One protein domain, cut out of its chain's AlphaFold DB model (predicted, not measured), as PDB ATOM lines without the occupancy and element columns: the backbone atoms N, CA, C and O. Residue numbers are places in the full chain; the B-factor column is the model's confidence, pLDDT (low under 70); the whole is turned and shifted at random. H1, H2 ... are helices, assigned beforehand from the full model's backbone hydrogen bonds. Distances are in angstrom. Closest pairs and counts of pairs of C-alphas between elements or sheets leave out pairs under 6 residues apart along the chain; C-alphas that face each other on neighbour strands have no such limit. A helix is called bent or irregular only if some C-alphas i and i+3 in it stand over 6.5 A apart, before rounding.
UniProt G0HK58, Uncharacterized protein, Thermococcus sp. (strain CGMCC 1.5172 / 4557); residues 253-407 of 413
ATOM      1  N   LEU A 253      -0.577 -28.120 -33.196       63.78
ATOM      2  CA  LEU A 253      -1.847 -28.852 -33.304       63.78
ATOM      3  C   LEU A 253      -2.655 -28.788 -31.992       63.78
ATOM      4  O   LEU A 253      -2.873 -29.801 -31.335       63.78
ATOM      5  N   SER A 254      -3.072 -27.592 -31.557       60.56
ATOM      6  CA  SER A 254      -3.691 -27.358 -30.228       60.56
ATOM      7  C   SER A 254      -5.035 -28.051 -30.045       60.56
ATOM      8  O   SER A 254      -5.398 -28.357 -28.911       60.56
ATOM      9  N   PHE A 255      -5.739 -28.301 -31.150       69.56
ATOM     10  CA  PHE A 255      -6.974 -29.077 -31.187       69.56
ATOM     11  C   PHE A 255      -6.748 -30.546 -30.812       69.56
ATOM     12  O   PHE A 255      -7.682 -31.225 -30.393       69.56
ATOM     13  N   LEU A 256      -5.512 -31.047 -30.935       64.50
ATOM     14  CA  LEU A 256      -5.190 -32.402 -30.530       64.50
ATOM     15  C   LEU A 256      -5.065 -32.482 -29.006       64.50
ATOM     16  O   LEU A 256      -4.466 -31.600 -28.365       64.50
ATOM     17  N   PRO A 257      -5.568 -33.569 -28.401       67.44
ATOM     18  CA  PRO A 257      -5.398 -33.811 -26.981       67.44
ATOM     19  C   PRO A 257      -3.931 -33.708 -26.554       67.44
ATOM     20  O   PRO A 257      -3.021 -34.095 -27.291       67.44
ATOM     21  N   TRP A 258      -3.690 -33.195 -25.344       64.88
ATOM     22  CA  TRP A 258      -2.334 -32.940 -24.839       64.88
ATOM     23  C   TRP A 258      -1.430 -34.184 -24.904       64.88
ATOM     24  O   TRP A 258      -0.251 -34.070 -25.231       64.88
ATOM     25  N   TRP A 259      -1.995 -35.371 -24.661       65.69
ATOM     26  CA  TRP A 259      -1.279 -36.645 -24.717       65.69
ATOM     27  C   TRP A 259      -0.801 -36.961 -26.141       65.69
ATOM     28  O   TRP A 259       0.348 -37.342 -26.318       65.69
ATOM     29  N   PHE A 260      -1.622 -36.710 -27.166       65.62
ATOM     30  CA  PHE A 260      -1.247 -36.927 -28.568       65.62
ATOM     31  C   PHE A 260      -0.181 -35.926 -29.022       65.62
ATOM     32  O   PHE A 260       0.763 -36.276 -29.730       65.62
ATOM     33  N   ARG A 261      -0.276 -34.676 -28.553       69.19
ATOM     34  CA  ARG A 261       0.766 -33.673 -28.794       69.19
ATOM     35  C   ARG A 261       2.102 -34.057 -28.150       69.19
ATOM     36  O   ARG A 261       3.154 -33.855 -28.752       69.19
ATOM     37  N   LYS A 262       2.075 -34.632 -26.948       69.75
ATOM     38  CA  LYS A 262       3.282 -35.157 -26.299       69.75
ATOM     39  C   LYS A 262       3.904 -36.288 -27.123       69.75
ATOM     40  O   LYS A 262       5.114 -36.284 -27.311       69.75
ATOM     41  N   GLU A 263       3.094 -37.184 -27.688       69.62
ATOM     42  CA  GLU A 263       3.603 -38.255 -28.556       69.62
ATOM     43  C   GLU A 263       4.270 -37.747 -29.823       69.62
ATOM     44  O   GLU A 263       5.381 -38.155 -30.148       69.62
ATOM     45  N   LEU A 264       3.631 -36.805 -30.507       71.19
ATOM     46  CA  LEU A 264       4.217 -36.169 -31.680       71.19
ATOM     47  C   LEU A 264       5.515 -35.411 -31.348       71.19
ATOM     48  O   LEU A 264       6.422 -35.382 -32.172       71.19
ATOM     49  N   ALA A 265       5.626 -34.809 -30.156       69.50
ATOM     50  CA  ALA A 265       6.871 -34.176 -29.711       69.50
ATOM     51  C   ALA A 265       7.976 -35.210 -29.459       69.50
ATOM     52  O   ALA A 265       9.103 -35.019 -29.907       69.50
ATOM     53  N   ASN A 266       7.640 -36.317 -28.792       69.25
ATOM     54  CA  ASN A 266       8.569 -37.419 -28.546       69.25
ATOM     55  C   ASN A 266       9.051 -38.051 -29.860       69.25
ATOM     56  O   ASN A 266      10.224 -38.376 -29.992       69.25
ATOM     57  N   LEU A 267       8.162 -38.180 -30.847       69.69
ATOM     58  CA  LEU A 267       8.517 -38.664 -32.179       69.69
ATOM     59  C   LEU A 267       9.365 -37.666 -32.953       69.69
ATOM     60  O   LEU A 267      10.285 -38.065 -33.644       69.69
ATOM     61  N   TRP A 268       9.124 -36.369 -32.816       69.75
ATOM     62  CA  TRP A 268      10.002 -35.374 -33.428       69.75
ATOM     63  C   TRP A 268      11.419 -35.384 -32.832       69.75
ATOM     64  O   TRP A 268      12.383 -35.065 -33.519       69.75
ATOM     65  N   ALA A 269      11.548 -35.784 -31.564       67.81
ATOM     66  CA  ALA A 269      12.837 -36.026 -30.919       67.81
ATOM     67  C   ALA A 269      13.470 -37.381 -31.310       67.81
ATOM     68  O   ALA A 269      14.660 -37.590 -31.064       67.81
ATOM     69  N   SER A 270      12.706 -38.292 -31.927       70.31
ATOM     70  CA  SER A 270      13.193 -39.587 -32.404       70.31
ATOM     71  C   SER A 270      14.126 -39.409 -33.593       70.31
ATOM     72  O   SER A 270      13.753 -38.859 -34.633       70.31
ATOM     73  N   ARG A 271      15.339 -39.955 -33.483       74.88
ATOM     74  CA  ARG A 271      16.307 -39.942 -34.590       74.88
ATOM     75  C   ARG A 271      15.794 -40.769 -35.768       74.88
ATOM     76  O   ARG A 271      15.931 -40.337 -36.909       74.88
ATOM     77  N   ALA A 272      15.159 -41.913 -35.499       76.38
ATOM     78  CA  ALA A 272      14.585 -42.771 -36.533       76.38
ATOM     79  C   ALA A 272      13.461 -42.062 -37.307       76.38
ATOM     80  O   ALA A 272      13.411 -42.138 -38.536       76.38
ATOM     81  N   PHE A 273      12.600 -41.318 -36.607       74.19
ATOM     82  CA  PHE A 273      11.531 -40.544 -37.238       74.19
ATOM     83  C   PHE A 273      12.065 -39.366 -38.062       74.19
ATOM     84  O   PHE A 273      11.603 -39.139 -39.178       74.19
ATOM     85  N   VAL A 274      13.070 -38.641 -37.563       72.50
ATOM     86  CA  VAL A 274      13.699 -37.541 -38.312       72.50
ATOM     87  C   VAL A 274      14.339 -38.057 -39.602       72.50
ATOM     88  O   VAL A 274      14.077 -37.514 -40.676       72.50
ATOM     89  N   VAL A 275      15.113 -39.147 -39.527       79.25
ATOM     90  CA  VAL A 275      15.717 -39.790 -40.710       79.25
ATOM     91  C   VAL A 275      14.639 -40.241 -41.696       79.25
ATOM     92  O   VAL A 275      14.786 -40.042 -42.899       79.25
ATOM     93  N   PHE A 276      13.526 -40.784 -41.200       79.56
ATOM     94  CA  PHE A 276      12.387 -41.172 -42.023       79.56
ATOM     95  C   PHE A 276      11.745 -39.983 -42.756       79.56
ATOM     96  O   PHE A 276      11.492 -40.074 -43.956       79.56
ATOM     97  N   VAL A 277      11.530 -38.852 -42.078       75.94
ATOM     98  CA  VAL A 277      10.982 -37.638 -42.706       75.94
ATOM     99  C   VAL A 277      11.919 -37.121 -43.803       75.94
ATOM    100  O   VAL A 277      11.461 -36.853 -44.914       75.94
ATOM    101  N   PHE A 278      13.229 -37.051 -43.543       75.81
ATOM    102  CA  PHE A 278      14.212 -36.666 -44.562       75.81
ATOM    103  C   PHE A 278      14.219 -37.626 -45.758       75.81
ATOM    104  O   PHE A 278      14.205 -37.183 -46.906       75.81
ATOM    105  N   LEU A 279      14.169 -38.936 -45.509       76.94
ATOM    106  CA  LEU A 279      14.088 -39.961 -46.553       76.94
ATOM    107  C   LEU A 279      12.837 -39.794 -47.433       76.94
ATOM    108  O   LEU A 279      12.905 -39.989 -48.649       76.94
ATOM    109  N   MET A 280      11.700 -39.410 -46.845       75.50
ATOM    110  CA  MET A 280      10.469 -39.168 -47.601       75.50
ATOM    111  C   MET A 280      10.587 -37.964 -48.537       75.50
ATOM    112  O   MET A 280      10.087 -38.041 -49.663       75.50
ATOM    113  N   LEU A 281      11.298 -36.914 -48.117       74.88
ATOM    114  CA  LEU A 281      11.529 -35.699 -48.907       74.88
ATOM    115  C   LEU A 281      12.528 -35.897 -50.058       74.88
ATOM    116  O   LEU A 281      12.444 -35.195 -51.063       74.88
ATOM    117  N   LEU A 282      13.457 -36.850 -49.944       72.00
ATOM    118  CA  LEU A 282      14.465 -37.095 -50.978       72.00
ATOM    119  C   LEU A 282      13.850 -37.751 -52.230       72.00
ATOM    120  O   LEU A 282      12.987 -38.624 -52.106       72.00
ATOM    121  N   PRO A 283      14.292 -37.401 -53.452       71.19
ATOM    122  CA  PRO A 283      13.748 -37.931 -54.706       71.19
ATOM    123  C   PRO A 283      14.284 -39.341 -55.034       71.19
ATOM    124  O   PRO A 283      14.672 -39.629 -56.161       71.19
ATOM    125  N   PHE A 284      14.341 -40.235 -54.046       74.25
ATOM    126  CA  PHE A 284      14.786 -41.615 -54.243       74.25
ATOM    127  C   PHE A 284      13.704 -42.515 -54.842       74.25
ATOM    128  O   PHE A 284      12.504 -42.282 -54.667       74.25
ATOM    129  N   TRP A 285      14.154 -43.603 -55.475       75.50
ATOM    130  CA  TRP A 285      13.314 -44.699 -55.952       75.50
ATOM    131  C   TRP A 285      12.427 -45.243 -54.825       75.50
ATOM    132  O   TRP A 285      12.895 -45.459 -53.704       75.50
ATOM    133  N   ARG A 286      11.150 -45.506 -55.133       78.94
ATOM    134  CA  ARG A 286      10.156 -46.000 -54.159       78.94
ATOM    135  C   ARG A 286      10.649 -47.242 -53.416       78.94
ATOM    136  O   ARG A 286      10.573 -47.279 -52.196       78.94
ATOM    137  N   THR A 287      11.263 -48.188 -54.123       81.19
ATOM    138  CA  THR A 287      11.815 -49.426 -53.552       81.19
ATOM    139  C   THR A 287      12.904 -49.174 -52.510       81.19
ATOM    140  O   THR A 287      12.945 -49.866 -51.498       81.19
ATOM    141  N   LEU A 288      13.750 -48.153 -52.696       82.75
ATOM    142  CA  LEU A 288      14.769 -47.787 -51.708       82.75
ATOM    143  C   LEU A 288      14.117 -47.202 -50.449       82.75
ATOM    144  O   LEU A 288      14.492 -47.564 -49.335       82.75
ATOM    145  N   LYS A 289      13.091 -46.354 -50.611       84.75
ATOM    146  CA  LYS A 289      12.319 -45.822 -49.477       84.75
ATOM    147  C   LYS A 289      11.615 -46.940 -48.703       84.75
ATOM    148  O   LYS A 289      11.647 -46.953 -47.476       84.75
ATOM    149  N   SER A 290      11.031 -47.893 -49.426       84.88
ATOM    150  CA  SER A 290      10.393 -49.097 -48.889       84.88
ATOM    151  C   SER A 290      11.372 -50.000 -48.142       84.88
ATOM    152  O   SER A 290      11.043 -50.494 -47.069       84.88
ATOM    153  N   PHE A 291      12.582 -50.181 -48.675       87.38
ATOM    154  CA  PHE A 291      13.628 -50.967 -48.030       87.38
ATOM    155  C   PHE A 291      14.091 -50.314 -46.726       87.38
ATOM    156  O   PHE A 291      14.108 -50.965 -45.689       87.38
ATOM    157  N   VAL A 292      14.386 -49.011 -46.737       86.56
ATOM    158  CA  VAL A 292      14.824 -48.290 -45.530       86.56
ATOM    159  C   VAL A 292      13.711 -48.226 -44.469       86.56
ATOM    160  O   VAL A 292      13.993 -48.308 -43.271       86.56
ATOM    161  N   LEU A 293      12.438 -48.160 -44.881       89.44
ATOM    162  CA  LEU A 293      11.285 -48.229 -43.974       89.44
ATOM    163  C   LEU A 293      11.274 -49.519 -43.132       89.44
ATOM    164  O   LEU A 293      10.898 -49.451 -41.960       89.44
ATOM    165  N   LEU A 294      11.720 -50.659 -43.680       89.25
ATOM    166  CA  LEU A 294      11.794 -51.934 -42.946       89.25
ATOM    167  C   LEU A 294      12.713 -51.871 -41.721       89.25
ATOM    168  O   LEU A 294      12.545 -52.669 -40.804       89.25
ATOM    169  N   PHE A 295      13.654 -50.929 -41.687       89.62
ATOM    170  CA  PHE A 295      14.566 -50.732 -40.561       89.62
ATOM    171  C   PHE A 295      14.084 -49.597 -39.655       89.62
ATOM    172  O   PHE A 295      14.012 -49.757 -38.436       89.62
ATOM    173  N   LEU A 296      13.718 -48.452 -40.243       87.81
ATOM    174  CA  LEU A 296      13.369 -47.248 -39.485       87.81
ATOM    175  C   LEU A 296      12.087 -47.406 -38.672       87.81
ATOM    176  O   LEU A 296      12.013 -46.891 -37.557       87.81
ATOM    177  N   PHE A 297      11.087 -48.111 -39.205       90.88
ATOM    178  CA  PHE A 297       9.810 -48.241 -38.515       90.88
ATOM    179  C   PHE A 297       9.913 -49.144 -37.271       90.88
ATOM    180  O   PHE A 297       9.563 -48.672 -36.186       90.88
ATOM    181  N   PRO A 298      10.501 -50.357 -37.338       89.56
ATOM    182  CA  PRO A 298      10.790 -51.138 -36.133       89.56
ATOM    183  C   PRO A 298      11.656 -50.398 -35.105       89.56
ATOM    184  O   PRO A 298      11.349 -50.432 -33.911       89.56
ATOM    185  N   LEU A 299      12.686 -49.664 -35.544       87.94
ATOM    186  CA  LEU A 299      13.530 -48.855 -34.654       87.94
ATOM    187  C   LEU A 299      12.726 -47.778 -33.913       87.94
ATOM    188  O   LEU A 299      12.814 -47.686 -32.689       87.94
ATOM    189  N   ALA A 300      11.882 -47.026 -34.623       86.38
ATOM    190  CA  ALA A 300      11.017 -46.015 -34.014       86.38
ATOM    191  C   ALA A 300      10.035 -46.626 -32.998       86.38
ATOM    192  O   ALA A 300       9.714 -46.007 -31.984       86.38
ATOM    193  N   THR A 301       9.581 -47.864 -33.226       86.44
ATOM    194  CA  THR A 301       8.714 -48.564 -32.266       86.44
ATOM    195  C   THR A 301       9.450 -49.072 -31.027       86.44
ATOM    196  O   THR A 301       8.845 -49.130 -29.960       86.44
ATOM    197  N   LEU A 302      10.752 -49.366 -31.101       84.69
ATOM    198  CA  LEU A 302      11.548 -49.704 -29.915       84.69
ATOM    199  C   LEU A 302      11.815 -48.495 -29.014       84.69
ATOM    200  O   LEU A 302      11.866 -48.647 -27.794       84.69
ATOM    201  N   GLU A 303      11.910 -47.290 -29.578       80.88
ATOM    202  CA  GLU A 303      11.995 -46.050 -28.792       80.88
ATOM    203  C   GLU A 303      10.721 -45.789 -27.964       80.88
ATOM    204  O   GLU A 303      10.757 -45.106 -26.942       80.88
ATOM    205  N   VAL A 304       9.580 -46.387 -28.323       80.75
ATOM    206  CA  VAL A 304       8.378 -46.352 -27.470       80.75
ATOM    207  C   VAL A 304       8.621 -47.075 -26.141       80.75
ATOM    208  O   VAL A 304       8.112 -46.649 -25.105       80.75
ATOM    209  N   LEU A 305       9.427 -48.140 -26.155       78.12
ATOM    210  CA  LEU A 305       9.735 -48.953 -24.978       78.12
ATOM    211  C   LEU A 305      10.844 -48.350 -24.101       78.12
ATOM    212  O   LEU A 305      11.152 -48.910 -23.049       78.12
ATOM    213  N   SER A 306      11.488 -47.248 -24.503       75.00
ATOM    214  CA  SER A 306      12.584 -46.624 -23.743       75.00
ATOM    215  C   SER A 306      12.126 -45.653 -22.655       75.00
ATOM    216  O   SER A 306      12.967 -45.081 -21.970       75.00
ATOM    217  N   GLU A 307      10.821 -45.443 -22.487       70.81
ATOM    218  CA  GLU A 307      10.299 -44.576 -21.431       70.81
ATOM    219  C   GLU A 307      10.387 -45.242 -20.051       70.81
ATOM    220  O   GLU A 307      10.221 -46.454 -19.924       70.81
ATOM    221  N   ASN A 308      10.649 -44.437 -19.015       66.38
ATOM    222  CA  ASN A 308      10.786 -44.929 -17.650       66.38
ATOM    223  C   ASN A 308       9.458 -45.560 -17.159       66.38
ATOM    224  O   ASN A 308       8.409 -44.908 -17.243       66.38
ATOM    225  N   PRO A 309       9.485 -46.790 -16.619       65.50
ATOM    226  CA  PRO A 309       8.301 -47.527 -16.166       65.50
ATOM    227  C   PRO A 309       7.501 -46.815 -15.063       65.50
ATOM    228  O   PRO A 309       6.271 -46.882 -15.059       65.50
ATOM    229  N   VAL A 310       8.152 -46.040 -14.192       65.19
ATOM    230  CA  VAL A 310       7.481 -45.238 -13.152       65.19
ATOM    231  C   VAL A 310       6.622 -44.133 -13.777       65.19
ATOM    232  O   VAL A 310       5.476 -43.920 -13.379       65.19
ATOM    233  N   LEU A 311       7.132 -43.478 -14.826       63.62
ATOM    234  CA  LEU A 311       6.400 -42.451 -15.581       63.62
ATOM    235  C   LEU A 311       5.272 -43.036 -16.441       63.62
ATOM    236  O   LEU A 311       4.358 -42.313 -16.841       63.62
ATOM    237  N   LEU A 312       5.348 -44.324 -16.780       67.56
ATOM    238  CA  LEU A 312       4.310 -45.034 -17.524       67.56
ATOM    239  C   LEU A 312       3.111 -45.347 -16.621       67.56
ATOM    240  O   LEU A 312       1.972 -45.092 -17.008       67.56
ATOM    241  N   LEU A 313       3.367 -45.830 -15.403       65.69
ATOM    242  CA  LEU A 313       2.326 -46.165 -14.426       65.69
ATOM    243  C   LEU A 313       1.622 -44.931 -13.852       65.69
ATOM    244  O   LEU A 313       0.445 -45.010 -13.513       65.69
ATOM    245  N   SER A 314       2.293 -43.776 -13.806       63.44
ATOM    246  CA  SER A 314       1.697 -42.518 -13.337       63.44
ATOM    247  C   SER A 314       0.725 -41.873 -14.340       63.44
ATOM    248  O   SER A 314       0.147 -40.823 -14.058       63.44
ATOM    249  N   LYS A 315       0.576 -42.434 -15.549       69.00
ATOM    250  CA  LYS A 315      -0.320 -41.906 -16.586       69.00
ATOM    251  C   LYS A 315      -1.739 -42.446 -16.411       69.00
ATOM    252  O   LYS A 315      -1.908 -43.603 -16.041       69.00
ATOM    253  N   PRO A 316      -2.769 -41.684 -16.821       59.31
ATOM    254  CA  PRO A 316      -4.173 -42.090 -16.680       59.31
ATOM    255  C   PRO A 316      -4.549 -43.370 -17.448       59.31
ATOM    256  O   PRO A 316      -5.612 -43.927 -17.219       59.31
ATOM    257  N   VAL A 317      -3.702 -43.827 -18.375       66.12
ATOM    258  CA  VAL A 317      -3.921 -45.025 -19.208       66.12
ATOM    259  C   VAL A 317      -3.034 -46.200 -18.747       66.12
ATOM    260  O   VAL A 317      -3.120 -47.295 -19.296       66.12
ATOM    261  N   GLY A 318      -2.171 -45.990 -17.742       75.00
ATOM    262  CA  GLY A 318      -1.314 -47.016 -17.145       75.00
ATOM    263  C   GLY A 318      -0.535 -47.844 -18.172       75.00
ATOM    264  O   GLY A 318       0.154 -47.305 -19.032       75.00
ATOM    265  N   ARG A 319      -0.666 -49.174 -18.102       74.38
ATOM    266  CA  ARG A 319       0.066 -50.132 -18.956       74.38
ATOM    267  C   ARG A 319      -0.393 -50.119 -20.421       74.38
ATOM    268  O   ARG A 319       0.433 -50.265 -21.322       74.38
ATOM    269  N   ASP A 320      -1.677 -49.856 -20.672       78.75
ATOM    270  CA  ASP A 320      -2.248 -49.765 -22.028       78.75
ATOM    271  C   ASP A 320      -1.697 -48.565 -22.818       78.75
ATOM    272  O   ASP A 320      -1.762 -48.513 -24.051       78.75
ATOM    273  N   TYR A 321      -1.089 -47.606 -22.119       80.12
ATOM    274  CA  TYR A 321      -0.419 -46.471 -22.730       80.12
ATOM    275  C   TYR A 321       0.702 -46.886 -23.700       80.12
ATOM    276  O   TYR A 321       0.861 -46.247 -24.738       80.12
ATOM    277  N   ILE A 322       1.445 -47.965 -23.420       83.25
ATOM    278  CA  ILE A 322       2.582 -48.409 -24.250       83.25
ATOM    279  C   ILE A 322       2.107 -48.883 -25.632       83.25
ATOM    280  O   ILE A 322       2.664 -48.488 -26.657       83.25
ATOM    281  N   ILE A 323       1.009 -49.644 -25.683       85.88
ATOM    282  CA  ILE A 323       0.368 -50.033 -26.951       85.88
ATOM    283  C   ILE A 323      -0.236 -48.832 -27.652       85.88
ATOM    284  O   ILE A 323      -0.095 -48.687 -28.865       85.88
ATOM    285  N   ARG A 324      -0.883 -47.937 -26.902       82.25
ATOM    286  CA  ARG A 324      -1.437 -46.719 -27.487       82.25
ATOM    287  C   ARG A 324      -0.351 -45.891 -28.174       82.25
ATOM    288  O   ARG A 324      -0.582 -45.410 -29.280       82.25
ATOM    289  N   ARG A 325       0.833 -45.759 -27.564       81.69
ATOM    290  CA  ARG A 325       1.988 -45.100 -28.188       81.69
ATOM    291  C   ARG A 325       2.408 -45.812 -29.468       81.69
ATOM    292  O   ARG A 325       2.505 -45.150 -30.493       81.69
ATOM    293  N   PHE A 326       2.578 -47.136 -29.440       88.06
ATOM    294  CA  PHE A 326       2.906 -47.919 -30.637       88.06
ATOM    295  C   PHE A 326       1.929 -47.651 -31.795       88.06
ATOM    296  O   PHE A 326       2.350 -47.416 -32.929       88.06
ATOM    297  N   LEU A 327       0.624 -47.621 -31.509       88.06
ATOM    298  CA  LEU A 327      -0.409 -47.352 -32.512       88.06
ATOM    299  C   LEU A 327      -0.331 -45.921 -33.062       88.06
ATOM    300  O   LEU A 327      -0.490 -45.725 -34.263       88.06
ATOM    301  N   VAL A 328      -0.038 -44.927 -32.216       83.06
ATOM    302  CA  VAL A 328       0.164 -43.533 -32.653       83.06
ATOM    303  C   VAL A 328       1.393 -43.408 -33.556       83.06
ATOM    304  O   VAL A 328       1.296 -42.791 -34.615       83.06
ATOM    305  N   VAL A 329       2.523 -44.028 -33.188       86.06
ATOM    306  CA  VAL A 329       3.723 -44.085 -34.043       86.06
ATOM    307  C   VAL A 329       3.371 -44.718 -35.387       86.06
ATOM    308  O   VAL A 329       3.656 -44.149 -36.436       86.06
ATOM    309  N   SER A 330       2.671 -45.849 -35.362       88.00
ATOM    310  CA  SER A 330       2.276 -46.572 -36.569       88.00
ATOM    311  C   SER A 330       1.372 -45.758 -37.490       88.00
ATOM    312  O   SER A 330       1.596 -45.721 -38.697       88.00
ATOM    313  N   ALA A 331       0.396 -45.045 -36.925       84.19
ATOM    314  CA  ALA A 331      -0.487 -44.158 -37.675       84.19
ATOM    315  C   ALA A 331       0.276 -43.002 -38.347       84.19
ATOM    316  O   ALA A 331      -0.064 -42.593 -39.453       84.19
ATOM    317  N   LEU A 332       1.335 -42.491 -37.713       79.25
ATOM    318  CA  LEU A 332       2.159 -41.425 -38.289       79.25
ATOM    319  C   LEU A 332       3.064 -41.938 -39.406       79.25
ATOM    320  O   LEU A 332       3.200 -41.275 -40.432       79.25
ATOM    321  N   PHE A 333       3.617 -43.141 -39.260       84.12
ATOM    322  CA  PHE A 333       4.336 -43.800 -40.351       84.12
ATOM    323  C   PHE A 333       3.405 -44.160 -41.519       84.12
ATOM    324  O   PHE A 333       3.850 -44.132 -42.667       84.12
ATOM    325  N   ALA A 334       2.112 -44.406 -41.276       83.69
ATOM    326  CA  ALA A 334       1.129 -44.663 -42.334       83.69
ATOM    327  C   ALA A 334       0.954 -43.476 -43.302       83.69
ATOM    328  O   ALA A 334       0.596 -43.685 -44.457       83.69
ATOM    329  N   ILE A 335       1.304 -42.245 -42.903       79.38
ATOM    330  CA  ILE A 335       1.332 -41.076 -43.806       79.38
ATOM    331  C   ILE A 335       2.301 -41.300 -44.982       79.38
ATOM    332  O   ILE A 335       2.129 -40.707 -46.044       79.38
ATOM    333  N   SER A 336       3.288 -42.194 -44.843       76.81
ATOM    334  CA  SER A 336       4.199 -42.538 -45.939       76.81
ATOM    335  C   SER A 336       3.624 -43.476 -46.999       76.81
ATOM    336  O   SER A 336       4.268 -43.648 -48.033       76.81
ATOM    337  N   LEU A 337       2.427 -44.046 -46.802       81.12
ATOM    338  CA  LEU A 337       1.769 -44.955 -47.753       81.12
ATOM    339  C   LEU A 337       1.836 -44.486 -49.224       81.12
ATOM    340  O   LEU A 337       2.184 -45.307 -50.073       81.12
ATOM    341  N   PRO A 338       1.616 -43.197 -49.565       78.62
ATOM    342  CA  PRO A 338       1.727 -42.715 -50.947       78.62
ATOM    343  C   PRO A 338       3.140 -42.808 -51.549       78.62
ATOM    344  O   PRO A 338       3.296 -42.842 -52.769       78.62
ATOM    345  N   PHE A 339       4.179 -42.842 -50.711       78.00
ATOM    346  CA  PHE A 339       5.588 -42.821 -51.115       78.00
ATOM    347  C   PHE A 339       6.233 -44.212 -51.120       78.00
ATOM    348  O   PHE A 339       7.104 -44.469 -51.951       78.00
ATOM    349  N   VAL A 340       5.808 -45.098 -50.213       77.62
ATOM    350  CA  VAL A 340       6.347 -46.464 -50.052       77.62
ATOM    351  C   VAL A 340       5.422 -47.564 -50.589       77.62
ATOM    352  O   VAL A 340       5.854 -48.698 -50.780       77.62
ATOM    353  N   GLY A 341       4.159 -47.244 -50.887       75.75
ATOM    354  CA  GLY A 341       3.204 -48.173 -51.486       75.75
ATOM    355  C   GLY A 341       2.943 -49.412 -50.625       75.75
ATOM    356  O   GLY A 341       2.770 -49.326 -49.409       75.75
ATOM    357  N   ALA A 342       2.918 -50.580 -51.269       76.19
ATOM    358  CA  ALA A 342       2.603 -51.855 -50.631       76.19
ATOM    359  C   ALA A 342       3.600 -52.274 -49.535       76.19
ATOM    360  O   ALA A 342       3.272 -53.131 -48.730       76.19
ATOM    361  N   SER A 343       4.785 -51.683 -49.401       82.50
ATOM    362  CA  SER A 343       5.752 -52.153 -48.396       82.50
ATOM    363  C   SER A 343       5.372 -51.828 -46.945       82.50
ATOM    364  O   SER A 343       5.981 -52.363 -46.017       82.50
ATOM    365  N   PHE A 344       4.383 -50.953 -46.723       88.25
ATOM    366  CA  PHE A 344       3.993 -50.522 -45.377       88.25
ATOM    367  C   PHE A 344       3.491 -51.676 -44.498       88.25
ATOM    368  O   PHE A 344       3.900 -51.766 -43.344       88.25
ATOM    369  N   GLY A 345       2.660 -52.584 -45.023       88.88
ATOM    370  CA  GLY A 345       2.124 -53.711 -44.248       88.88
ATOM    371  C   GLY A 345       3.204 -54.688 -43.777       88.88
ATOM    372  O   GLY A 345       3.169 -55.149 -42.637       88.88
ATOM    373  N   VAL A 346       4.227 -54.914 -44.608       91.44
ATOM    374  CA  VAL A 346       5.410 -55.714 -44.246       91.44
ATOM    375  C   VAL A 346       6.211 -55.022 -43.140       91.44
ATOM    376  O   VAL A 346       6.558 -55.651 -42.145       91.44
ATOM    377  N   ALA A 347       6.449 -53.711 -43.263       91.56
ATOM    378  CA  ALA A 347       7.147 -52.939 -42.236       91.56
ATOM    379  C   ALA A 347       6.362 -52.872 -40.911       91.56
ATOM    380  O   ALA A 347       6.957 -52.957 -39.840       91.56
ATOM    381  N   PHE A 348       5.031 -52.767 -40.973       93.38
ATOM    382  CA  PHE A 348       4.144 -52.760 -39.808       93.38
ATOM    383  C   PHE A 348       4.133 -54.097 -39.067       93.38
ATOM    384  O   PHE A 348       4.171 -54.127 -37.834       93.38
ATOM    385  N   PHE A 349       4.137 -55.204 -39.805       94.06
ATOM    386  CA  PHE A 349       4.317 -56.536 -39.241       94.06
ATOM    387  C   PHE A 349       5.651 -56.665 -38.509       94.06
ATOM    388  O   PHE A 349       5.685 -57.048 -37.339       94.06
ATOM    389  N   LEU A 350       6.739 -56.270 -39.173       93.44
ATOM    390  CA  LEU A 350       8.091 -56.296 -38.619       93.44
ATOM    391  C   LEU A 350       8.191 -55.439 -37.353       93.44
ATOM    392  O   LEU A 350       8.763 -55.876 -36.356       93.44
ATOM    393  N   ALA A 351       7.577 -54.255 -37.361       92.81
ATOM    394  CA  ALA A 351       7.517 -53.371 -36.207       92.81
ATOM    395  C   ALA A 351       6.706 -53.985 -35.055       92.81
ATOM    396  O   ALA A 351       7.152 -53.947 -33.912       92.81
ATOM    397  N   SER A 352       5.568 -54.625 -35.340       92.75
ATOM    398  CA  SER A 352       4.731 -55.293 -34.328       92.75
ATOM    399  C   SER A 352       5.437 -56.494 -33.688       92.75
ATOM    400  O   SER A 352       5.395 -56.668 -32.469       92.75
ATOM    401  N   LEU A 353       6.138 -57.293 -34.496       93.25
ATOM    402  CA  LEU A 353       6.961 -58.406 -34.025       93.25
ATOM    403  C   LEU A 353       8.131 -57.903 -33.170       93.25
ATOM    404  O   LEU A 353       8.341 -58.381 -32.057       93.25
ATOM    405  N   THR A 354       8.861 -56.903 -33.664       91.12
ATOM    406  CA  THR A 354       9.999 -56.295 -32.958       91.12
ATOM    407  C   THR A 354       9.558 -55.671 -31.639       91.12
ATOM    408  O   THR A 354      10.248 -55.805 -30.632       91.12
ATOM    409  N   PHE A 355       8.389 -55.037 -31.614       90.56
ATOM    410  CA  PHE A 355       7.793 -54.484 -30.405       90.56
ATOM    411  C   PHE A 355       7.466 -55.573 -29.379       90.56
ATOM    412  O   PHE A 355       7.837 -55.428 -28.216       90.56
ATOM    413  N   LEU A 356       6.858 -56.691 -29.798       91.06
ATOM    414  CA  LEU A 356       6.618 -57.831 -28.909       91.06
ATOM    415  C   LEU A 356       7.931 -58.392 -28.345       91.06
ATOM    416  O   LEU A 356       8.035 -58.581 -27.137       91.06
ATOM    417  N   VAL A 357       8.938 -58.629 -29.191       87.94
ATOM    418  CA  VAL A 357      10.259 -59.112 -28.745       87.94
ATOM    419  C   VAL A 357      10.909 -58.102 -27.796       87.94
ATOM    420  O   VAL A 357      11.477 -58.492 -26.776       87.94
ATOM    421  N   GLY A 358      10.763 -56.807 -28.075       85.25
ATOM    422  CA  GLY A 358      11.271 -55.712 -27.254       85.25
ATOM    423  C   GLY A 358      10.670 -55.658 -25.847       85.25
ATOM    424  O   GLY A 358      11.348 -55.188 -24.935       85.25
ATOM    425  N   LEU A 359       9.452 -56.181 -25.647       84.94
ATOM    426  CA  LEU A 359       8.845 -56.345 -24.318       84.94
ATOM    427  C   LEU A 359       9.524 -57.432 -23.474       84.94
ATOM    428  O   LEU A 359       9.358 -57.441 -22.257       84.94
ATOM    429  N   PHE A 360      10.261 -58.354 -24.099       83.31
ATOM    430  CA  PHE A 360      11.084 -59.342 -23.401       83.31
ATOM    431  C   PHE A 360      12.534 -58.876 -23.314       83.31
ATOM    432  O   PHE A 360      13.116 -58.866 -22.235       83.31
ATOM    433  N   THR A 361      13.127 -58.493 -24.450       83.75
ATOM    434  CA  THR A 361      14.529 -58.072 -24.527       83.75
ATOM    435  C   THR A 361      14.734 -56.991 -25.594       83.75
ATOM    436  O   THR A 361      14.638 -57.230 -26.798       83.75
ATOM    437  N   LYS A 362      15.114 -55.777 -25.173       79.25
ATOM    438  CA  LYS A 362      15.457 -54.689 -26.114       79.25
ATOM    439  C   LYS A 362      16.685 -55.019 -26.962       79.25
ATOM    440  O   LYS A 362      16.693 -54.755 -28.159       79.25
ATOM    441  N   LYS A 363      17.712 -55.625 -26.352       82.25
ATOM    442  CA  LYS A 363      18.935 -56.052 -27.054       82.25
ATOM    443  C   LYS A 363      18.632 -57.123 -28.107       82.25
ATOM    444  O   LYS A 363      19.123 -57.014 -29.224       82.25
ATOM    445  N   GLY A 364      17.781 -58.101 -27.780       80.81
ATOM    446  CA  GLY A 364      17.354 -59.139 -28.722       80.81
ATOM    447  C   GLY A 364      16.546 -58.570 -29.887       80.81
ATOM    448  O   GLY A 364      16.793 -58.924 -31.036       80.81
ATOM    449  N   ALA A 365      15.652 -57.615 -29.616       85.06
ATOM    450  CA  ALA A 365      14.915 -56.919 -30.665       85.06
ATOM    451  C   ALA A 365      15.841 -56.106 -31.592       85.06
ATOM    452  O   ALA A 365      15.709 -56.190 -32.808       85.06
ATOM    453  N   LEU A 366      16.820 -55.376 -31.040       84.50
ATOM    454  CA  LEU A 366      17.793 -54.599 -31.824       84.50
ATOM    455  C   LEU A 366      18.671 -55.476 -32.721       84.50
ATOM    456  O   LEU A 366      18.868 -55.142 -33.887       84.50
ATOM    457  N   LEU A 367      19.168 -56.600 -32.199       84.12
ATOM    458  CA  LEU A 367      19.968 -57.557 -32.971       84.12
ATOM    459  C   LEU A 367      19.137 -58.274 -34.046       84.12
ATOM    460  O   LEU A 367      19.665 -58.627 -35.097       84.12
ATOM    461  N   GLY A 368      17.838 -58.465 -33.799       82.88
ATOM    462  CA  GLY A 368      16.922 -59.120 -34.730       82.88
ATOM    463  C   GLY A 368      16.482 -58.249 -35.909       82.88
ATOM    464  O   GLY A 368      16.231 -58.795 -36.982       82.88
ATOM    465  N   ILE A 369      16.411 -56.916 -35.755       86.06
ATOM    466  CA  ILE A 369      15.901 -56.007 -36.802       86.06
ATOM    467  C   ILE A 369      16.604 -56.207 -38.155       86.06
ATOM    468  O   ILE A 369      15.889 -56.394 -39.138       86.06
ATOM    469  N   PRO A 370      17.951 -56.207 -38.262       85.75
ATOM    470  CA  PRO A 370      18.609 -56.338 -39.560       85.75
ATOM    471  C   PRO A 370      18.321 -57.678 -40.235       85.75
ATOM    472  O   PRO A 370      18.059 -57.724 -41.436       85.75
ATOM    473  N   VAL A 371      18.318 -58.762 -39.456       86.62
ATOM    474  CA  VAL A 371      18.073 -60.119 -39.957       86.62
ATOM    475  C   VAL A 371      16.633 -60.250 -40.448       86.62
ATOM    476  O   VAL A 371      16.400 -60.687 -41.572       86.62
ATOM    477  N   LEU A 372      15.660 -59.808 -39.648       86.50
ATOM    478  CA  LEU A 372      14.246 -59.852 -40.015       86.50
ATOM    479  C   LEU A 372      13.955 -58.944 -41.220       86.50
ATOM    480  O   LEU A 372      13.282 -59.371 -42.154       86.50
ATOM    481  N   ALA A 373      14.496 -57.725 -41.252       86.56
ATOM    482  CA  ALA A 373      14.308 -56.807 -42.375       86.56
ATOM    483  C   ALA A 373      14.826 -57.396 -43.697       86.56
ATOM    484  O   ALA A 373      14.147 -57.283 -44.716       86.56
ATOM    485  N   LEU A 374      15.977 -58.078 -43.683       87.50
ATOM    486  CA  LEU A 374      16.515 -58.754 -44.867       87.50
ATOM    487  C   LEU A 374      15.685 -59.977 -45.276       87.50
ATOM    488  O   LEU A 374      15.432 -60.160 -46.465       87.50
ATOM    489  N   LEU A 375      15.205 -60.775 -44.315       87.62
ATOM    490  CA  LEU A 375      14.344 -61.932 -44.589       87.62
ATOM    491  C   LEU A 375      13.016 -61.534 -45.248       87.62
ATOM    492  O   LEU A 375      12.529 -62.239 -46.130       87.62
ATOM    493  N   PHE A 376      12.441 -60.394 -44.854       85.94
ATOM    494  CA  PHE A 376      11.181 -59.890 -45.408       85.94
ATOM    495  C   PHE A 376      11.365 -58.896 -46.569       85.94
ATOM    496  O   PHE A 376      10.373 -58.483 -47.177       85.94
ATOM    497  N   ALA A 377      12.603 -58.550 -46.938       84.69
ATOM    498  CA  ALA A 377      12.899 -57.665 -48.065       84.69
ATOM    499  C   ALA A 377      12.278 -58.124 -49.403       84.69
ATOM    500  O   ALA A 377      11.768 -57.267 -50.123       84.69
ATOM    501  N   PRO A 378      12.212 -59.430 -49.748       83.94
ATOM    502  CA  PRO A 378      11.562 -59.871 -50.987       83.94
ATOM    503  C   PRO A 378      10.056 -59.564 -51.046       83.94
ATOM    504  O   PRO A 378       9.489 -59.433 -52.129       83.94
ATOM    505  N   ALA A 379       9.392 -59.414 -49.894       83.75
ATOM    506  CA  ALA A 379       7.948 -59.203 -49.817       83.75
ATOM    507  C   ALA A 379       7.518 -57.737 -50.037       83.75
ATOM    508  O   ALA A 379       6.326 -57.475 -50.200       83.75
ATOM    509  N   ILE A 380       8.452 -56.774 -50.073       81.56
ATOM    510  CA  ILE A 380       8.134 -55.331 -50.045       81.56
ATOM    511  C   ILE A 380       7.380 -54.810 -51.272       81.56
ATOM    512  O   ILE A 380       6.710 -53.784 -51.176       81.56
ATOM    513  N   ASN A 381       7.465 -55.506 -52.407       79.94
ATOM    514  CA  ASN A 381       6.798 -55.103 -53.648       79.94
ATOM    515  C   ASN A 381       5.451 -55.815 -53.874       79.94
ATOM    516  O   ASN A 381       4.765 -55.511 -54.847       79.94
ATOM    517  N   SER A 382       5.052 -56.745 -52.998       85.50
ATOM    518  CA  SER A 382       3.806 -57.505 -53.148       85.50
ATOM    519  C   SER A 382       2.676 -56.904 -52.309       85.50
ATOM    520  O   SER A 382       2.726 -56.886 -51.078       85.50
ATOM    521  N   SER A 383       1.615 -56.444 -52.978       83.31
ATOM    522  CA  SER A 383       0.393 -55.940 -52.333       83.31
ATOM    523  C   SER A 383      -0.335 -57.020 -51.530       83.31
ATOM    524  O   SER A 383      -0.811 -56.749 -50.430       83.31
ATOM    525  N   VAL A 384      -0.362 -58.253 -52.039       87.75
ATOM    526  CA  VAL A 384      -0.962 -59.409 -51.359       87.75
ATOM    527  C   VAL A 384      -0.179 -59.737 -50.089       87.75
ATOM    528  O   VAL A 384      -0.773 -59.861 -49.021       87.75
ATOM    529  N   ALA A 385       1.156 -59.804 -50.176       86.44
ATOM    530  CA  ALA A 385       1.993 -60.068 -49.008       86.44
ATOM    531  C   ALA A 385       1.798 -58.982 -47.941       86.44
ATOM    532  O   ALA A 385       1.618 -59.294 -46.771       86.44
ATOM    533  N   SER A 386       1.752 -57.714 -48.348       87.62
ATOM    534  CA  SER A 386       1.502 -56.589 -47.447       87.62
ATOM    535  C   SER A 386       0.212 -56.715 -46.643       87.62
ATOM    536  O   SER A 386       0.230 -56.519 -45.430       87.62
ATOM    537  N   LEU A 387      -0.894 -57.073 -47.302       87.50
ATOM    538  CA  LEU A 387      -2.189 -57.263 -46.647       87.50
ATOM    539  C   LEU A 387      -2.147 -58.428 -45.657       87.50
ATOM    540  O   LEU A 387      -2.603 -58.289 -44.523       87.50
ATOM    541  N   VAL A 388      -1.549 -59.551 -46.065       91.31
ATOM    542  CA  VAL A 388      -1.382 -60.738 -45.216       91.31
ATOM    543  C   VAL A 388      -0.540 -60.400 -43.983       91.31
ATOM    544  O   VAL A 388      -0.944 -60.691 -42.860       91.31
ATOM    545  N   PHE A 389       0.594 -59.723 -44.163       92.00
ATOM    546  CA  PHE A 389       1.467 -59.317 -43.063       92.00
ATOM    547  C   PHE A 389       0.810 -58.274 -42.154       92.00
ATOM    548  O   PHE A 389       0.893 -58.399 -40.934       92.00
ATOM    549  N   ALA A 390       0.085 -57.301 -42.705       89.25
ATOM    550  CA  ALA A 390      -0.676 -56.344 -41.906       89.25
ATOM    551  C   ALA A 390      -1.755 -57.032 -41.054       89.25
ATOM    552  O   ALA A 390      -1.931 -56.676 -39.888       89.25
ATOM    553  N   PHE A 391      -2.437 -58.047 -41.595       91.19
ATOM    554  CA  PHE A 391      -3.398 -58.845 -40.836       91.19
ATOM    555  C   PHE A 391      -2.712 -59.659 -39.729       91.19
ATOM    556  O   PHE A 391      -3.130 -59.615 -38.573       91.19
ATOM    557  N   LEU A 392      -1.604 -60.339 -40.043       91.50
ATOM    558  CA  LEU A 392      -0.834 -61.109 -39.060       91.50
ATOM    559  C   LEU A 392      -0.228 -60.232 -37.953       91.50
ATOM    560  O   LEU A 392      -0.056 -60.698 -36.827       91.50
ATOM    561  N   ALA A 393       0.051 -58.954 -38.226       91.81
ATOM    562  CA  ALA A 393       0.543 -58.006 -37.226       91.81
ATOM    563  C   ALA A 393      -0.426 -57.860 -36.037       91.81
ATOM    564  O   ALA A 393       0.013 -57.689 -34.898       91.81
ATOM    565  N   VAL A 394      -1.737 -57.999 -36.276       89.88
ATOM    566  CA  VAL A 394      -2.774 -57.934 -35.232       89.88
ATOM    567  C   VAL A 394      -2.547 -59.002 -34.164       89.88
ATOM    568  O   VAL A 394      -2.664 -58.708 -32.974       89.88
ATOM    569  N   PHE A 395      -2.156 -60.215 -34.560       91.50
ATOM    570  CA  PHE A 395      -1.873 -61.303 -33.624       91.50
ATOM    571  C   PHE A 395      -0.733 -60.937 -32.661       91.50
ATOM    572  O   PHE A 395      -0.870 -61.077 -31.445       91.50
ATOM    573  N   PHE A 396       0.358 -60.373 -33.183       91.25
ATOM    574  CA  PHE A 396       1.491 -59.929 -32.367       91.25
ATOM    575  C   PHE A 396       1.127 -58.775 -31.428       91.25
ATOM    576  O   PHE A 396       1.581 -58.752 -30.283       91.25
ATOM    577  N   LEU A 397       0.259 -57.857 -31.857       90.12
ATOM    578  CA  LEU A 397      -0.227 -56.767 -31.007       90.12
ATOM    579  C   LEU A 397      -1.148 -57.258 -29.887       90.12
ATOM    580  O   LEU A 397      -1.065 -56.759 -28.762       90.12
ATOM    581  N   LEU A 398      -1.985 -58.261 -30.158       89.00
ATOM    582  CA  LEU A 398      -2.799 -58.907 -29.128       89.00
ATOM    583  C   LEU A 398      -1.911 -59.601 -28.089       89.00
ATOM    584  O   LEU A 398      -2.099 -59.384 -26.889       89.00
ATOM    585  N   LEU A 399      -0.898 -60.355 -28.525       90.75
ATOM    586  CA  LEU A 399       0.081 -60.973 -27.624       90.75
ATOM    587  C   LEU A 399       0.850 -59.931 -26.801       90.75
ATOM    588  O   LEU A 399       1.015 -60.102 -25.591       90.75
ATOM    589  N   ALA A 400       1.262 -58.824 -27.424       87.94
ATOM    590  CA  ALA A 400       1.930 -57.721 -26.737       87.94
ATOM    591  C   ALA A 400       1.033 -57.118 -25.647       87.94
ATOM    592  O   ALA A 400       1.508 -56.830 -24.546       87.94
ATOM    593  N   ARG A 401      -0.278 -57.000 -25.906       87.88
ATOM    594  CA  ARG A 401      -1.261 -56.520 -24.924       87.88
ATOM    595  C   ARG A 401      -1.390 -57.451 -23.738       87.88
ATOM    596  O   ARG A 401      -1.267 -57.002 -22.601       87.88
ATOM    597  N   PHE A 402      -1.585 -58.741 -23.991       86.94
ATOM    598  CA  PHE A 402      -1.652 -59.731 -22.920       86.94
ATOM    599  C   PHE A 402      -0.375 -59.747 -22.079       86.94
ATOM    600  O   PHE A 402      -0.448 -59.836 -20.852       86.94
ATOM    601  N   ARG A 403       0.791 -59.611 -22.719       85.94
ATOM    602  CA  ARG A 403       2.068 -59.547 -22.010       85.94
ATOM    603  C   ARG A 403       2.167 -58.300 -21.137       85.94
ATOM    604  O   ARG A 403       2.482 -58.439 -19.960       85.94
ATOM    605  N   LEU A 404       1.853 -57.119 -21.667       84.12
ATOM    606  CA  LEU A 404       1.884 -55.855 -20.922       84.12
ATOM    607  C   LEU A 404       0.995 -55.869 -19.678       84.12
ATOM    608  O   LEU A 404       1.403 -55.361 -18.637       84.12
ATOM    609  N   LEU A 405      -0.175 -56.508 -19.744       81.25
ATOM    610  CA  LEU A 405      -1.053 -56.671 -18.582       81.25
ATOM    611  C   LEU A 405      -0.418 -57.521 -17.471       81.25
ATOM    612  O   LEU A 405      -0.709 -57.290 -16.301       81.25
ATOM    613  N   ARG A 406       0.473 -58.457 -17.817       80.00
ATOM    614  CA  ARG A 406       1.110 -59.411 -16.891       80.00
ATOM    615  C   ARG A 406       2.542 -59.057 -16.484       80.00
ATOM    616  O   ARG A 406       3.109 -59.762 -15.657       80.00
ATOM    617  N   ILE A 407       3.161 -58.041 -17.084       74.94
ATOM    618  CA  ILE A 407       4.522 -57.628 -16.712       74.94
ATOM    619  C   ILE A 407       4.502 -57.047 -15.296       74.94
ATOM    620  O   ILE A 407       3.677 -56.185 -14.981       74.94
TER     621      ILE A 407
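Overview. This is residues 253 to 407 of the 413 residues of an uncharacterized protein of Thermococcus sp. (strain CGMCC 1.5172 / 4557) (UniProt G0HK58). Five long helices, H3, H5, H7, H8 and H9, run along one long axis as an up-and-down bundle, each running against the one before it in the chain; H7 lies between H8 and H9, and H3 and H5 form a second row below these three. On the far side of that second row, H2 packs on H3 and H1 crosses H5, while short H4 lies toward one end of the bundle and short H6 at the other. The printed part has 155 residues with nine named helices, H1 to H9 in order, and no named strand; the class is all helix. It is compact, with a radius of gyration of the C-alphas of 15.2 A, and its rounded outline spans 44 by 34 by 25 A.

Along the chain. H1, residues 258 to 268, begins at C-alpha 258 at (-2.334, -32.940, -24.839) and is 15.2 A long from first to last C-alpha. H2, residues 271 to 281, measures 15.7 A. H3, residues 286 to 304, begins at C-alpha 286 at (10.156, -46.000, -54.159) and measures 26.8 A, with a kink of 32 degrees near residue 295. H3 is neither bent nor irregular, but only just: C-alphas 294 and 297 are 6.1 A apart. H4 is residues 309 to 313, H5 is residues 320 to 334 with a length of 21.2 A, and H6 is residues 337 to 340. H7, residues 343 to 358, is 22.1 A long. H8, residues 362 to 381, is 28.9 A long with a kink of 49 degrees near residue 375; it is irregular, with C-alphas 375 and 378 7.3 A apart. H9, residues 383 to 406, is the longest helix at 35.6 A and ends at C-alpha 406 at (1.110, -59.411, -16.891).

Arrangement. H3 is the hub and touches H2, H5, H6, H7 and H8. H3 and H7 run the same way at a shallow tilt of 26 degrees, and their closest C-alphas, of Pro 298 and Ala 351, are 4.0 A apart. H3 and H8 run opposite ways at 25 degrees, a shallow tilt, closest at the C-alphas of Leu 294 and Ala 373, 5.5 A. With residues 297 to 304 alone H3 touches H5, closest at the C-alphas of Thr 301 and Phe 326, 6.1 A. H7 and H8 form a helical hairpin, closest at the C-alphas of Ser 343 and Ile 380, 4.3 A. H7 touches H9, the same way at a shallow tilt of 21 degrees, closest at the C-alphas of Gly 345 and Ser 386, 4.3 A. H8 and H9 touch only at the corner by their link, and only just, with 3 pairs of C-alphas within 8 A, the closest being Ala 379 and Ala 385 at 6.1 A. H2 and H3 form another helical hairpin, closest at the C-alphas of Ala 272 and Ala 300, 5.4 A. H1 touches H5 at a steep tilt of 57 degrees, closest at the C-alphas of Glu 263 and Arg 325, 7.0 A. H6 touches H3, closest at the C-alphas of Val 340 and Ser 290, 5.0 A. H4 and H5 are close but not clearly touching, 7.2 A between the C-alphas of Leu 312 and Tyr 321. Among the pairs that are apart are H3 and H9, and H5 and H8. Every O i to N i+4 pair is within hydrogen-bond range in H1, H2, H4, H5 and H7; the counts are 12 of 15 in H3, 10 of 16 in H8 and 17 of 20 in H9, and H6 is too short for such a pair.

Size, cuts and confidence. The two C-alphas farthest apart are those of Pro 283 and Arg 406, 45.3 A. The printed part has no cut. No link is long; the link from H4 to H5, with 6 residues, is short, and the others are tight. The mean pLDDT of the printed part is 80.9, and residues 253 to 263, 265 to 269 and 308 to 317 are under 70.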